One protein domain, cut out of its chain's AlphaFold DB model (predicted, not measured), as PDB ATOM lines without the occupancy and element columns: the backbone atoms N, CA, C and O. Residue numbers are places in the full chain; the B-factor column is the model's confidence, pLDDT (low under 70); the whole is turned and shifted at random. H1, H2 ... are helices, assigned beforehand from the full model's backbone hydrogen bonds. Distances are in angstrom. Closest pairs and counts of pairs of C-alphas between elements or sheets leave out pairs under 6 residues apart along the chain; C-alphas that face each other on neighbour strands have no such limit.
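This is residues 145 to 233 of the 868 residues of an uncharacterized protein of Heligmosomoides polygyrus (UniProt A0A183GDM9). Three helices, H1, H2 and H3, run up and down as a bundle, each against the one before, their centres making a triangle. Two short helices, H4 and H5, lie on the side of the bundle away from H1, H4 by residues 194 to 198 of H3 and H5 by residues 174 to 178 of H2, with a long looping link between them. The printed part has 89 residues, with five named helices in the order H1 to H5 and no named strand: all helix. It is compact, with a radius of gyration of the C-alphas of 12.7 A and spans of 37 by 28 by 20 A.

H1, residues 145 to 155, and H2, residues 162 to 179, touch as a helical hairpin at a shallow tilt of 3 degrees, closest at the C-alphas of Val 151 and Leu 169, 5.1 A. H2 with residues 169 to 177 touches H3, residues 183 to 200, in another hairpin at 17 degrees, closest at the C-alphas of Ser 177 and Ala 186, 4.9 A. H3 and H4, residues 206 to 214, only just touch, with 3 pairs of C-alphas within 8 A. H2 and H5, residues 227 to 232, also only just touch with 3 pairs, closest at the C-alphas of Ser 174 and Ala 230, 5.9 A. Every O i to N i+4 pair is within hydrogen-bond range in H2 and H3, against 2 of 7 in H1, where 6 of 8 O i to N i+3 pairs are, 3 of 5 in H4 and 1 of 2 in H5.

H1 begins at C-alpha 145 (244.338, 342.935, 219.855) and is 16.9 A long. H2 measures 25.7 A and H3 26.1 A. H5 ends at C-alpha 232 (233.163, 358.206, 209.923).

The C-alphas farthest apart, Lys 181 and Lys 204, are 37.3 A apart. The printed part has no cut. The link from H4 to H5 is long, and pLDDT is under 70 at residues 203 to 204 and 206 to 233.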
ATOM      1  N   ALA A 145     243.424 343.088 218.721       86.19
ATOM      2  CA  ALA A 145     244.338 342.935 219.855       86.19
ATOM      3  C   ALA A 145     245.799 343.229 219.472       86.19
ATOM      4  O   ALA A 145     246.494 343.946 220.183       86.19
ATOM      5  N   LYS A 146     246.243 342.760 218.299       88.12
ATOM      6  CA  LYS A 146     247.587 343.033 217.770       88.12
ATOM      7  C   LYS A 146     247.808 344.524 217.512       88.12
ATOM      8  O   LYS A 146     248.897 345.033 217.751       88.12
ATOM      9  N   VAL A 147     246.789 345.230 217.017       86.81
ATOM     10  CA  VAL A 147     246.868 346.684 216.801       86.81
ATOM     11  C   VAL A 147     246.832 347.435 218.131       86.81
ATOM     12  O   VAL A 147     247.606 348.367 218.319       86.81
ATOM     13  N   ALA A 148     245.994 347.002 219.073       82.69
ATOM     14  CA  ALA A 148     245.931 347.571 220.414       82.69
ATOM     15  C   ALA A 148     247.256 347.418 221.173       82.69
ATOM     16  O   ALA A 148     247.698 348.370 221.803       82.69
ATOM     17  N   ALA A 149     247.940 346.279 221.041       86.38
ATOM     18  CA  ALA A 149     249.253 346.056 221.648       86.38
ATOM     19  C   ALA A 149     250.333 347.037 221.143       86.38
ATOM     20  O   ALA A 149     251.318 347.283 221.836       86.38
ATOM     21  N   LYS A 150     250.155 347.650 219.960       85.50
ATOM     22  CA  LYS A 150     251.071 348.695 219.470       85.50
ATOM     23  C   LYS A 150     250.928 350.017 220.225       85.50
ATOM     24  O   LYS A 150     251.878 350.792 220.225       85.50
ATOM     25  N   VAL A 151     249.785 350.267 220.868       81.44
ATOM     26  CA  VAL A 151     249.520 351.524 221.590       81.44
ATOM     27  C   VAL A 151     250.584 351.779 222.658       81.44
ATOM     28  O   VAL A 151     251.057 352.903 222.782       81.44
ATOM     29  N   ASP A 152     251.014 350.737 223.370       78.81
ATOM     30  CA  ASP A 152     252.000 350.876 224.446       78.81
ATOM     31  C   ASP A 152     253.404 351.183 223.920       78.81
ATOM     32  O   ASP A 152     254.112 352.018 224.484       78.81
ATOM     33  N   ARG A 153     253.786 350.597 222.777       80.69
ATOM     34  CA  ARG A 153     255.093 350.861 222.148       80.69
ATOM     35  C   ARG A 153     255.255 352.313 221.723       80.69
ATOM     36  O   ARG A 153     256.348 352.866 221.816       80.69
ATOM     37  N   GLU A 154     254.176 352.933 221.261       75.31
ATOM     38  CA  GLU A 154     254.199 354.318 220.793       75.31
ATOM     39  C   GLU A 154     254.514 355.311 221.922       75.31
ATOM     40  O   GLU A 154     255.230 356.286 221.695       75.31
ATOM     41  N   ILE A 155     254.073 355.019 223.151       71.81
ATOM     42  CA  ILE A 155     254.362 355.831 224.345       71.81
ATOM     43  C   ILE A 155     255.850 355.746 224.714       71.81
ATOM     44  O   ILE A 155     256.452 356.723 225.147       71.81
ATOM     45  N   THR A 156     256.475 354.589 224.485       74.88
ATOM     46  CA  THR A 156     257.899 354.367 224.792       74.88
ATOM     47  C   THR A 156     258.861 354.893 223.724       74.88
ATOM     48  O   THR A 156     260.078 354.755 223.866       74.88
ATOM     49  N   ARG A 157     258.359 355.506 222.640       73.75
ATOM     50  CA  ARG A 157     259.230 356.029 221.582       73.75
ATOM     51  C   ARG A 157     260.139 357.127 222.133       73.75
ATOM     52  O   ARG A 157     259.725 358.255 222.379       73.75
ATOM     53  N   ARG A 158     261.429 356.810 222.260       73.00
ATOM     54  CA  ARG A 158     262.457 357.809 222.569       73.00
ATOM     55  C   ARG A 158     262.463 358.878 221.470       73.00
ATOM     56  O   ARG A 158     262.411 358.542 220.283       73.00
ATOM     57  N   PHE A 159     262.564 360.141 221.882       76.19
ATOM     58  CA  PHE A 159     262.611 361.328 221.015       76.19
ATOM     59  C   PHE A 159     261.317 361.688 220.271       76.19
ATOM     60  O   PHE A 159     261.367 362.575 219.423       76.19
ATOM     61  N   SER A 160     260.178 361.054 220.568       77.94
ATOM     62  CA  SER A 160     258.889 361.594 220.128       77.94
ATOM     63  C   SER A 160     258.413 362.671 221.096       77.94
ATOM     64  O   SER A 160     258.598 362.569 222.314       77.94
ATOM     65  N   SER A 161     257.801 363.721 220.561       83.06
ATOM     66  CA  SER A 161     257.119 364.699 221.411       83.06
ATOM     67  C   SER A 161     255.885 364.064 222.067       83.06
ATOM     68  O   SER A 161     255.297 363.124 221.531       83.06
ATOM     69  N   ILE A 162     255.432 364.614 223.198       79.12
ATOM     70  CA  ILE A 162     254.187 364.171 223.857       79.12
ATOM     71  C   ILE A 162     253.006 364.204 222.870       79.12
ATOM     72  O   ILE A 162     252.166 363.307 222.874       79.12
ATOM     73  N   LEU A 163     252.963 365.196 221.974       83.12
ATOM     74  CA  LEU A 163     251.913 365.314 220.960       83.12
ATOM     75  C   LEU A 163     251.967 364.187 219.919       83.12
ATOM     76  O   LEU A 163     250.921 363.673 219.531       83.12
ATOM     77  N   GLU A 164     253.159 363.765 219.494       81.88
ATOM     78  CA  GLU A 164     253.327 362.628 218.578       81.88
ATOM     79  C   GLU A 164     252.946 361.303 219.241       81.88
ATOM     80  O   GLU A 164     252.307 360.466 218.604       81.88
ATOM     81  N   GLN A 165     253.280 361.125 220.523       82.19
ATOM     82  CA  GLN A 165     252.875 359.944 221.294       82.19
ATOM     83  C   GLN A 165     251.353 359.863 221.413       82.19
ATOM     84  O   GLN A 165     250.763 358.812 221.154       82.19
ATOM     85  N   ILE A 166     250.708 360.988 221.736       82.56
ATOM     86  CA  ILE A 166     249.248 361.100 221.765       82.56
ATOM     87  C   ILE A 166     248.679 360.767 220.377       82.56
ATOM     88  O   ILE A 166     247.844 359.870 220.256       82.56
ATOM     89  N   ALA A 167     249.162 361.404 219.309       84.75
ATOM     90  CA  ALA A 167     248.671 361.160 217.952       84.75
ATOM     91  C   ALA A 167     248.811 359.685 217.526       84.75
ATOM     92  O   ALA A 167     247.881 359.109 216.951       84.75
ATOM     93  N   ALA A 168     249.938 359.047 217.842       83.69
ATOM     94  CA  ALA A 168     250.187 357.644 217.536       83.69
ATOM     95  C   ALA A 168     249.284 356.696 218.343       83.69
ATOM     96  O   ALA A 168     248.751 355.727 217.787       83.69
ATOM     97  N   LEU A 169     249.033 357.008 219.618       84.06
ATOM     98  CA  LEU A 169     248.082 356.294 220.469       84.06
ATOM     99  C   LEU A 169     246.664 356.359 219.902       84.06
ATOM    100  O   LEU A 169     246.010 355.324 219.764       84.06
ATOM    101  N   PHE A 170     246.199 357.545 219.502       83.19
ATOM    102  CA  PHE A 170     244.868 357.710 218.914       83.19
ATOM    103  C   PHE A 170     244.754 357.051 217.542       83.19
ATOM    104  O   PHE A 170     243.739 356.417 217.247       83.19
ATOM    105  N   THR A 171     245.800 357.130 216.723       85.81
ATOM    106  CA  THR A 171     245.841 356.461 215.416       85.81
ATOM    107  C   THR A 171     245.792 354.942 215.573       85.81
ATOM    108  O   THR A 171     245.060 354.262 214.844       85.81
ATOM    109  N   SER A 172     246.513 354.402 216.556       85.81
ATOM    110  CA  SER A 172     246.521 352.971 216.871       85.81
ATOM    111  C   SER A 172     245.185 352.515 217.455       85.81
ATOM    112  O   SER A 172     244.623 351.533 216.973       85.81
ATOM    113  N   ALA A 173     244.607 353.262 218.400       82.75
ATOM    114  CA  ALA A 173     243.292 352.969 218.972       82.75
ATOM    115  C   ALA A 173     242.175 353.048 217.917       82.75
ATOM    116  O   ALA A 173     241.350 352.143 217.829       82.75
ATOM    117  N   SER A 174     242.183 354.070 217.056       83.56
ATOM    118  CA  SER A 174     241.244 354.188 215.930       83.56
ATOM    119  C   SER A 174     241.403 353.032 214.942       83.56
ATOM    120  O   SER A 174     240.419 352.476 214.458       83.56
ATOM    121  N   SER A 175     242.637 352.609 214.666       85.81
ATOM    122  CA  SER A 175     242.898 351.470 213.778       85.81
ATOM    123  C   SER A 175     242.505 350.133 214.407       85.81
ATOM    124  O   SER A 175     242.019 349.255 213.697       85.81
ATOM    125  N   ALA A 176     242.648 349.985 215.725       85.81
ATOM    126  CA  ALA A 176     242.121 348.843 216.463       85.81
ATOM    127  C   ALA A 176     240.586 348.844 216.440       85.81
ATOM    128  O   ALA A 176     239.999 347.800 216.179       85.81
ATOM    129  N   SER A 177     239.950 350.009 216.617       83.75
ATOM    130  CA  SER A 177     238.494 350.186 216.522       83.75
ATOM    131  C   SER A 177     237.969 349.789 215.152       83.75
ATOM    132  O   SER A 177     237.057 348.981 215.063       83.75
ATOM    133  N   ALA A 178     238.598 350.282 214.083       83.38
ATOM    134  CA  ALA A 178     238.203 349.981 212.708       83.38
ATOM    135  C   ALA A 178     238.325 348.486 212.357       83.38
ATOM    136  O   ALA A 178     237.700 348.022 211.405       83.38
ATOM    137  N   ARG A 179     239.138 347.729 213.107       83.44
ATOM    138  CA  ARG A 179     239.285 346.272 212.973       83.44
ATOM    139  C   ARG A 179     238.502 345.487 214.026       83.44
ATOM    140  O   ARG A 179     238.402 344.270 213.926       83.44
ATOM    141  N   ALA A 180     237.970 346.127 215.057       78.94
ATOM    142  CA  ALA A 180     237.152 345.453 216.045       78.94
ATOM    143  C   ALA A 180     235.708 345.415 215.542       78.94
ATOM    144  O   ALA A 180     235.172 346.422 215.097       78.94
ATOM    145  N   LYS A 181     235.027 344.274 215.692       75.94
ATOM    146  CA  LYS A 181     233.559 344.246 215.551       75.94
ATOM    147  C   LYS A 181     232.854 345.082 216.636       75.94
ATOM    148  O   LYS A 181     231.679 345.391 216.493       75.94
ATOM    149  N   HIS A 182     233.567 345.433 217.711       75.88
ATOM    150  CA  HIS A 182     233.069 346.224 218.831       75.88
ATOM    151  C   HIS A 182     233.956 347.445 219.091       75.88
ATOM    152  O   HIS A 182     235.001 347.346 219.736       75.88
ATOM    153  N   GLU A 183     233.495 348.614 218.656       74.50
ATOM    154  CA  GLU A 183     234.158 349.910 218.870       74.50
ATOM    155  C   GLU A 183     234.317 350.249 220.360       74.50
ATOM    156  O   GLU A 183     235.278 350.905 220.757       74.50
ATOM    157  N   VAL A 184     233.423 349.727 221.210       77.44
ATOM    158  CA  VAL A 184     233.463 349.901 222.671       77.44
ATOM    159  C   VAL A 184     234.810 349.470 223.254       77.44
ATOM    160  O   VAL A 184     235.352 350.159 224.111       77.44
ATOM    161  N   VAL A 185     235.398 348.372 222.766       73.75
ATOM    162  CA  VAL A 185     236.689 347.881 223.280       73.75
ATOM    163  C   VAL A 185     237.812 348.867 222.961       73.75
ATOM    164  O   VAL A 185     238.636 349.164 223.822       73.75
ATOM    165  N   ALA A 186     237.820 349.438 221.758       70.25
ATOM    166  CA  ALA A 186     238.820 350.429 221.376       70.25
ATOM    167  C   ALA A 186     238.635 351.758 222.122       70.25
ATOM    168  O   ALA A 186     239.621 352.362 222.551       70.25
ATOM    169  N   LEU A 187     237.385 352.179 222.346       74.88
ATOM    170  CA  LEU A 187     237.069 353.344 223.173       74.88
ATOM    171  C   LEU A 187     237.541 353.157 224.618       74.88
ATOM    172  O   LEU A 187     238.108 354.089 225.188       74.88
ATOM    173  N   LEU A 188     237.367 351.962 225.191       81.56
ATOM    174  CA  LEU A 188     237.833 351.632 226.541       81.56
ATOM    175  C   LEU A 188     239.363 351.617 226.638       81.56
ATOM    176  O   LEU A 188     239.910 352.169 227.592       81.56
ATOM    177  N   ILE A 189     240.060 351.054 225.645       77.00
ATOM    178  CA  ILE A 189     241.532 351.075 225.583       77.00
ATOM    179  C   ILE A 189     242.036 352.520 225.499       77.00
ATOM    180  O   ILE A 189     242.905 352.918 226.278       77.00
ATOM    181  N   GLY A 190     241.439 353.330 224.619       74.69
ATOM    182  CA  GLY A 190     241.760 354.751 224.506       74.69
ATOM    183  C   GLY A 190     241.485 355.516 225.804       74.69
ATOM    184  O   GLY A 190     242.328 356.287 226.250       74.69
ATOM    185  N   ALA A 191     240.343 355.274 226.454       78.38
ATOM    186  CA  ALA A 191     239.982 355.921 227.716       78.38
ATOM    187  C   ALA A 191     240.941 355.560 228.857       78.38
ATOM    188  O   ALA A 191     241.380 356.450 229.587       78.38
ATOM    189  N   ARG A 192     241.317 354.282 228.981       82.31
ATOM    190  CA  ARG A 192     242.290 353.830 229.983       82.31
ATOM    191  C   ARG A 192     243.647 354.496 229.778       82.31
ATOM    192  O   ARG A 192     244.206 355.027 230.731       82.31
ATOM    193  N   LYS A 193     244.158 354.521 228.546       77.25
ATOM    194  CA  LYS A 193     245.476 355.107 228.271       77.25
ATOM    195  C   LYS A 193     245.488 356.627 228.428       77.25
ATOM    196  O   LYS A 193     246.452 357.178 228.945       77.25
ATOM    197  N   ARG A 194     244.386 357.306 228.086       72.50
ATOM    198  CA  ARG A 194     244.192 358.730 228.418       72.50
ATOM    199  C   ARG A 194     244.277 358.982 229.920       72.50
ATOM    200  O   ARG A 194     244.915 359.946 230.330       72.50
ATOM    201  N   LYS A 195     243.665 358.112 230.729       80.88
ATOM    202  CA  LYS A 195     243.744 358.196 232.189       80.88
ATOM    203  C   LYS A 195     245.188 358.037 232.678       80.88
ATOM    204  O   LYS A 195     245.629 358.854 233.469       80.88
ATOM    205  N   GLU A 196     245.939 357.070 232.154       77.88
ATOM    206  CA  GLU A 196     247.354 356.865 232.513       77.88
ATOM    207  C   GLU A 196     248.225 358.096 232.185       77.88
ATOM    208  O   GLU A 196     248.989 358.552 233.036       77.88
ATOM    209  N   ILE A 197     248.059 358.696 230.998       73.50
ATOM    210  CA  ILE A 197     248.757 359.943 230.624       73.50
ATOM    211  C   ILE A 197     248.352 361.085 231.562       73.50
ATOM    212  O   ILE A 197     249.204 361.817 232.066       73.50
ATOM    213  N   SER A 198     247.052 361.222 231.821       73.00
ATOM    214  CA  SER A 198     246.512 362.241 232.716       73.00
ATOM    215  C   SER A 198     247.008 362.094 234.155       73.00
ATOM    216  O   SER A 198     247.187 363.109 234.825       73.00
ATOM    217  N   ASP A 199     247.175 360.871 234.653       78.31
ATOM    218  CA  ASP A 199     247.652 360.608 236.011       78.31
ATOM    219  C   ASP A 199     249.155 360.923 236.140       78.31
ATOM    220  O   ASP A 199     249.611 361.316 237.216       78.31
ATOM    221  N   GLY A 200     249.913 360.844 235.037       74.25
ATOM    222  CA  GLY A 200     251.312 361.280 234.959       74.25
ATOM    223  C   GLY A 200     251.507 362.803 234.950       74.25
ATOM    224  O   GLY A 200     252.573 363.295 235.336       74.25
ATOM    225  N   ILE A 201     250.485 363.574 234.564       75.50
ATOM    226  CA  ILE A 201     250.513 365.039 234.635       75.50
ATOM    227  C   ILE A 201     250.306 365.446 236.102       75.50
ATOM    228  O   ILE A 201     249.210 365.345 236.653       75.50
ATOM    229  N   ARG A 202     251.374 365.937 236.748       70.50
ATOM    230  CA  ARG A 202     251.377 366.367 238.167       70.50
ATOM    231  C   ARG A 202     250.457 367.552 238.478       70.50
ATOM    232  O   ARG A 202     250.359 367.952 239.637       70.50
ATOM    233  N   ASP A 203     249.800 368.110 237.470       66.88
ATOM    234  CA  ASP A 203     248.879 369.214 237.653       66.88
ATOM    235  C   ASP A 203     247.609 368.749 238.386       66.88
ATOM    236  O   ASP A 203     247.020 367.699 238.084       66.88
ATOM    237  N   LYS A 204     247.230 369.506 239.418       61.25
ATOM    238  CA  LYS A 204     246.099 369.185 240.304       61.25
ATOM    239  C   LYS A 204     244.765 369.588 239.693       61.25
ATOM    240  O   LYS A 204     243.723 369.140 240.174       61.25
ATOM    241  N   ASP A 205     244.791 370.414 238.654       70.88
ATOM    242  CA  ASP A 205     243.573 370.930 238.070       70.88
ATOM    243  C   ASP A 205     242.913 369.883 237.164       70.88
ATOM    244  O   ASP A 205     243.427 369.501 236.107       70.88
ATOM    245  N   LYS A 206     241.745 369.386 237.590       65.00
ATOM    246  CA  LYS A 206     240.997 368.349 236.861       65.00
ATOM    247  C   LYS A 206     240.661 368.804 235.438       65.00
ATOM    248  O   LYS A 206     240.599 367.974 234.541       65.00
ATOM    249  N   PHE A 207     240.502 370.106 235.205       63.69
ATOM    250  CA  PHE A 207     240.180 370.656 233.890       63.69
ATOM    251  C   PHE A 207     241.281 370.396 232.843       63.69
ATOM    252  O   PHE A 207     240.989 369.916 231.746       63.69
ATOM    253  N   PHE A 208     242.554 370.595 233.204       62.84
ATOM    254  CA  PHE A 208     243.699 370.347 232.313       62.84
ATOM    255  C   PHE A 208     243.948 368.860 232.035       62.84
ATOM    256  O   PHE A 208     244.597 368.519 231.051       62.84
ATOM    257  N   ARG A 209     243.380 367.965 232.847       63.47
ATOM    258  CA  ARG A 209     243.371 366.515 232.605       63.47
ATOM    259  C   ARG A 209     242.341 366.096 231.552       63.47
ATOM    260  O   ARG A 209     242.579 365.160 230.793       63.47
ATOM    261  N   PHE A 210     241.207 366.799 231.481       62.72
ATOM    262  CA  PHE A 210     240.116 366.496 230.546       62.72
ATOM    263  C   PHE A 210     240.303 367.129 229.163       62.72
ATOM    264  O   PHE A 210     239.903 366.534 228.160       62.72
ATOM    265  N   LEU A 211     240.924 368.309 229.085       63.31
ATOM    266  CA  LEU A 211     241.069 369.053 227.830       63.31
ATOM    267  C   LEU A 211     241.857 368.276 226.745       63.31
ATOM    268  O   LEU A 211     241.327 368.100 225.643       63.31
ATOM    269  N   PRO A 212     243.046 367.704 227.044       58.44
ATOM    270  CA  PRO A 212     243.832 366.917 226.090       58.44
ATOM    271  C   PRO A 212     243.272 365.507 225.861       58.44
ATOM    272  O   PRO A 212     243.846 364.727 225.107       58.44
ATOM    273  N   ALA A 213     242.183 365.135 226.536       58.62
ATOM    274  CA  ALA A 213     241.577 363.817 226.422       58.62
ATOM    275  C   ALA A 213     240.420 363.782 225.404       58.62
ATOM    276  O   ALA A 213     240.135 362.709 224.866       58.62
ATOM    277  N   TYR A 214     239.776 364.925 225.120       60.75
ATOM    278  CA  TYR A 214     238.509 364.952 224.375       60.75
ATOM    279  C   TYR A 214     238.347 366.078 223.336       60.75
ATOM    280  O   TYR A 214     237.436 365.983 222.511       60.75
ATOM    281  N   LEU A 215     239.193 367.117 223.315       57.97
ATOM    282  CA  LEU A 215     239.068 368.196 222.322       57.97
ATOM    283  C   LEU A 215     239.698 367.848 220.971       57.97
ATOM    284  O   LEU A 215     240.911 367.795 220.838       57.97
ATOM    285  N   SER A 216     238.864 367.684 219.948       56.69
ATOM    286  CA  SER A 216     239.291 367.476 218.559       56.69
ATOM    287  C   SER A 216     240.412 368.425 218.109       56.69
ATOM    288  O   SER A 216     240.366 369.615 218.406       56.69
ATOM    289  N   SER A 217     241.315 367.917 217.264       51.19
ATOM    290  CA  SER A 217     242.332 368.686 216.510       51.19
ATOM    291  C   SER A 217     241.807 369.867 215.706       51.19
ATOM    292  O   SER A 217     242.567 370.765 215.356       51.19
ATOM    293  N   THR A 218     240.510 369.873 215.417       52.12
ATOM    294  CA  THR A 218     239.823 370.965 214.723       52.12
ATOM    295  C   THR A 218     239.571 372.176 215.617       52.12
ATOM    296  O   THR A 218     239.361 373.269 215.106       52.12
ATOM    297  N   CYS A 219     239.589 372.003 216.937       50.94
ATOM    298  CA  CYS A 219     239.730 373.099 217.881       50.94
ATOM    299  C   CYS A 219     241.239 373.260 218.068       50.94
ATOM    300  O   CYS A 219     241.875 372.296 218.478       50.94
ATOM    301  N   GLU A 220     241.811 374.416 217.725       50.25
ATOM    302  CA  GLU A 220     243.249 374.720 217.527       50.25
ATOM    303  C   GLU A 220     244.207 374.409 218.710       50.25
ATOM    304  O   GLU A 220     245.336 374.887 218.761       50.25
ATOM    305  N   SER A 221     243.774 373.619 219.687       53.38
ATOM    306  CA  SER A 221     244.419 373.365 220.965       53.38
ATOM    307  C   SER A 221     245.123 371.998 221.056       53.38
ATOM    308  O   SER A 221     246.167 371.945 221.697       53.38
ATOM    309  N   PHE A 222     244.620 370.901 220.453       52.09
ATOM    310  CA  PHE A 222     245.217 369.552 220.630       52.09
ATOM    311  C   PHE A 222     244.926 368.557 219.494       52.09
ATOM    312  O   PHE A 222     243.774 368.421 219.111       52.09
ATOM    313  N   PRO A 223     245.904 367.760 219.013       51.59
ATOM    314  CA  PRO A 223     245.702 366.784 217.944       51.59
ATOM    315  C   PRO A 223     244.907 365.550 218.422       51.59
ATOM    316  O   PRO A 223     245.486 364.502 218.695       51.59
ATOM    317  N   LEU A 224     243.579 365.656 218.542       56.41
ATOM    318  CA  LEU A 224     242.723 364.532 218.945       56.41
ATOM    319  C   LEU A 224     241.707 364.151 217.870       56.41
ATOM    320  O   LEU A 224     241.164 364.986 217.144       56.41
ATOM    321  N   VAL A 225     241.452 362.847 217.808       56.59
ATOM    322  CA  VAL A 225     240.423 362.203 216.992       56.59
ATOM    323  C   VAL A 225     239.159 362.123 217.853       56.59
ATOM    324  O   VAL A 225     239.170 361.469 218.895       56.59
ATOM    325  N   ASN A 226     238.084 362.811 217.457       61.69
ATOM    326  CA  ASN A 226     236.789 362.728 218.142       61.69
ATOM    327  C   ASN A 226     236.209 361.300 218.021       61.69
ATOM    328  O   ASN A 226     236.473 360.589 217.055       61.69
ATOM    329  N   ASN A 227     235.361 360.878 218.960       62.50
ATOM    330  CA  ASN A 227     234.607 359.624 218.865       62.50
ATOM    331  C   ASN A 227     233.849 359.510 217.529       62.50
ATOM    332  O   ASN A 227     233.731 358.416 216.994       62.50
ATOM    333  N   ALA A 228     233.412 360.634 216.947       61.59
ATOM    334  CA  ALA A 228     232.781 360.671 215.627       61.59
ATOM    335  C   ALA A 228     233.670 360.090 214.508       61.59
ATOM    336  O   ALA A 228     233.174 359.362 213.651       61.59
ATOM    337  N   THR A 229     234.985 360.327 214.533       63.25
ATOM    338  CA  THR A 229     235.912 359.818 213.508       63.25
ATOM    339  C   THR A 229     236.153 358.313 213.598       63.25
ATOM    340  O   THR A 229     236.615 357.720 212.622       63.25
ATOM    341  N   ALA A 230     235.804 357.667 214.718       60.06
ATOM    342  CA  ALA A 230     235.780 356.206 214.803       60.06
ATOM    343  C   ALA A 230     234.699 355.605 213.885       60.06
ATOM    344  O   ALA A 230     234.953 354.586 213.249       60.06
ATOM    345  N   PHE A 231     233.559 356.289 213.747       56.38
ATOM    346  CA  PHE A 231     232.439 355.870 212.899       56.38
ATOM    347  C   PHE A 231     232.579 356.354 211.449       56.38
ATOM    348  O   PHE A 231     232.160 355.675 210.513       56.38
ATOM    349  N   THR A 232     233.181 357.529 211.233       64.06
ATOM    350  CA  THR A 232     233.163 358.206 209.923       64.06
ATOM    351  C   THR A 232     234.400 357.985 209.063       64.06
ATOM    352  O   THR A 232     234.468 358.541 207.969       64.06
ATOM    353  N   ARG A 233     235.350 357.124 209.464       51.72
ATOM    354  CA  ARG A 233     236.565 356.828 208.670       51.72
ATOM    355  C   ARG A 233     236.257 356.366 207.228       51.72
ATOM    356  O   ARG A 233     237.155 356.379 206.392       51.72
TER     357      ARG A 233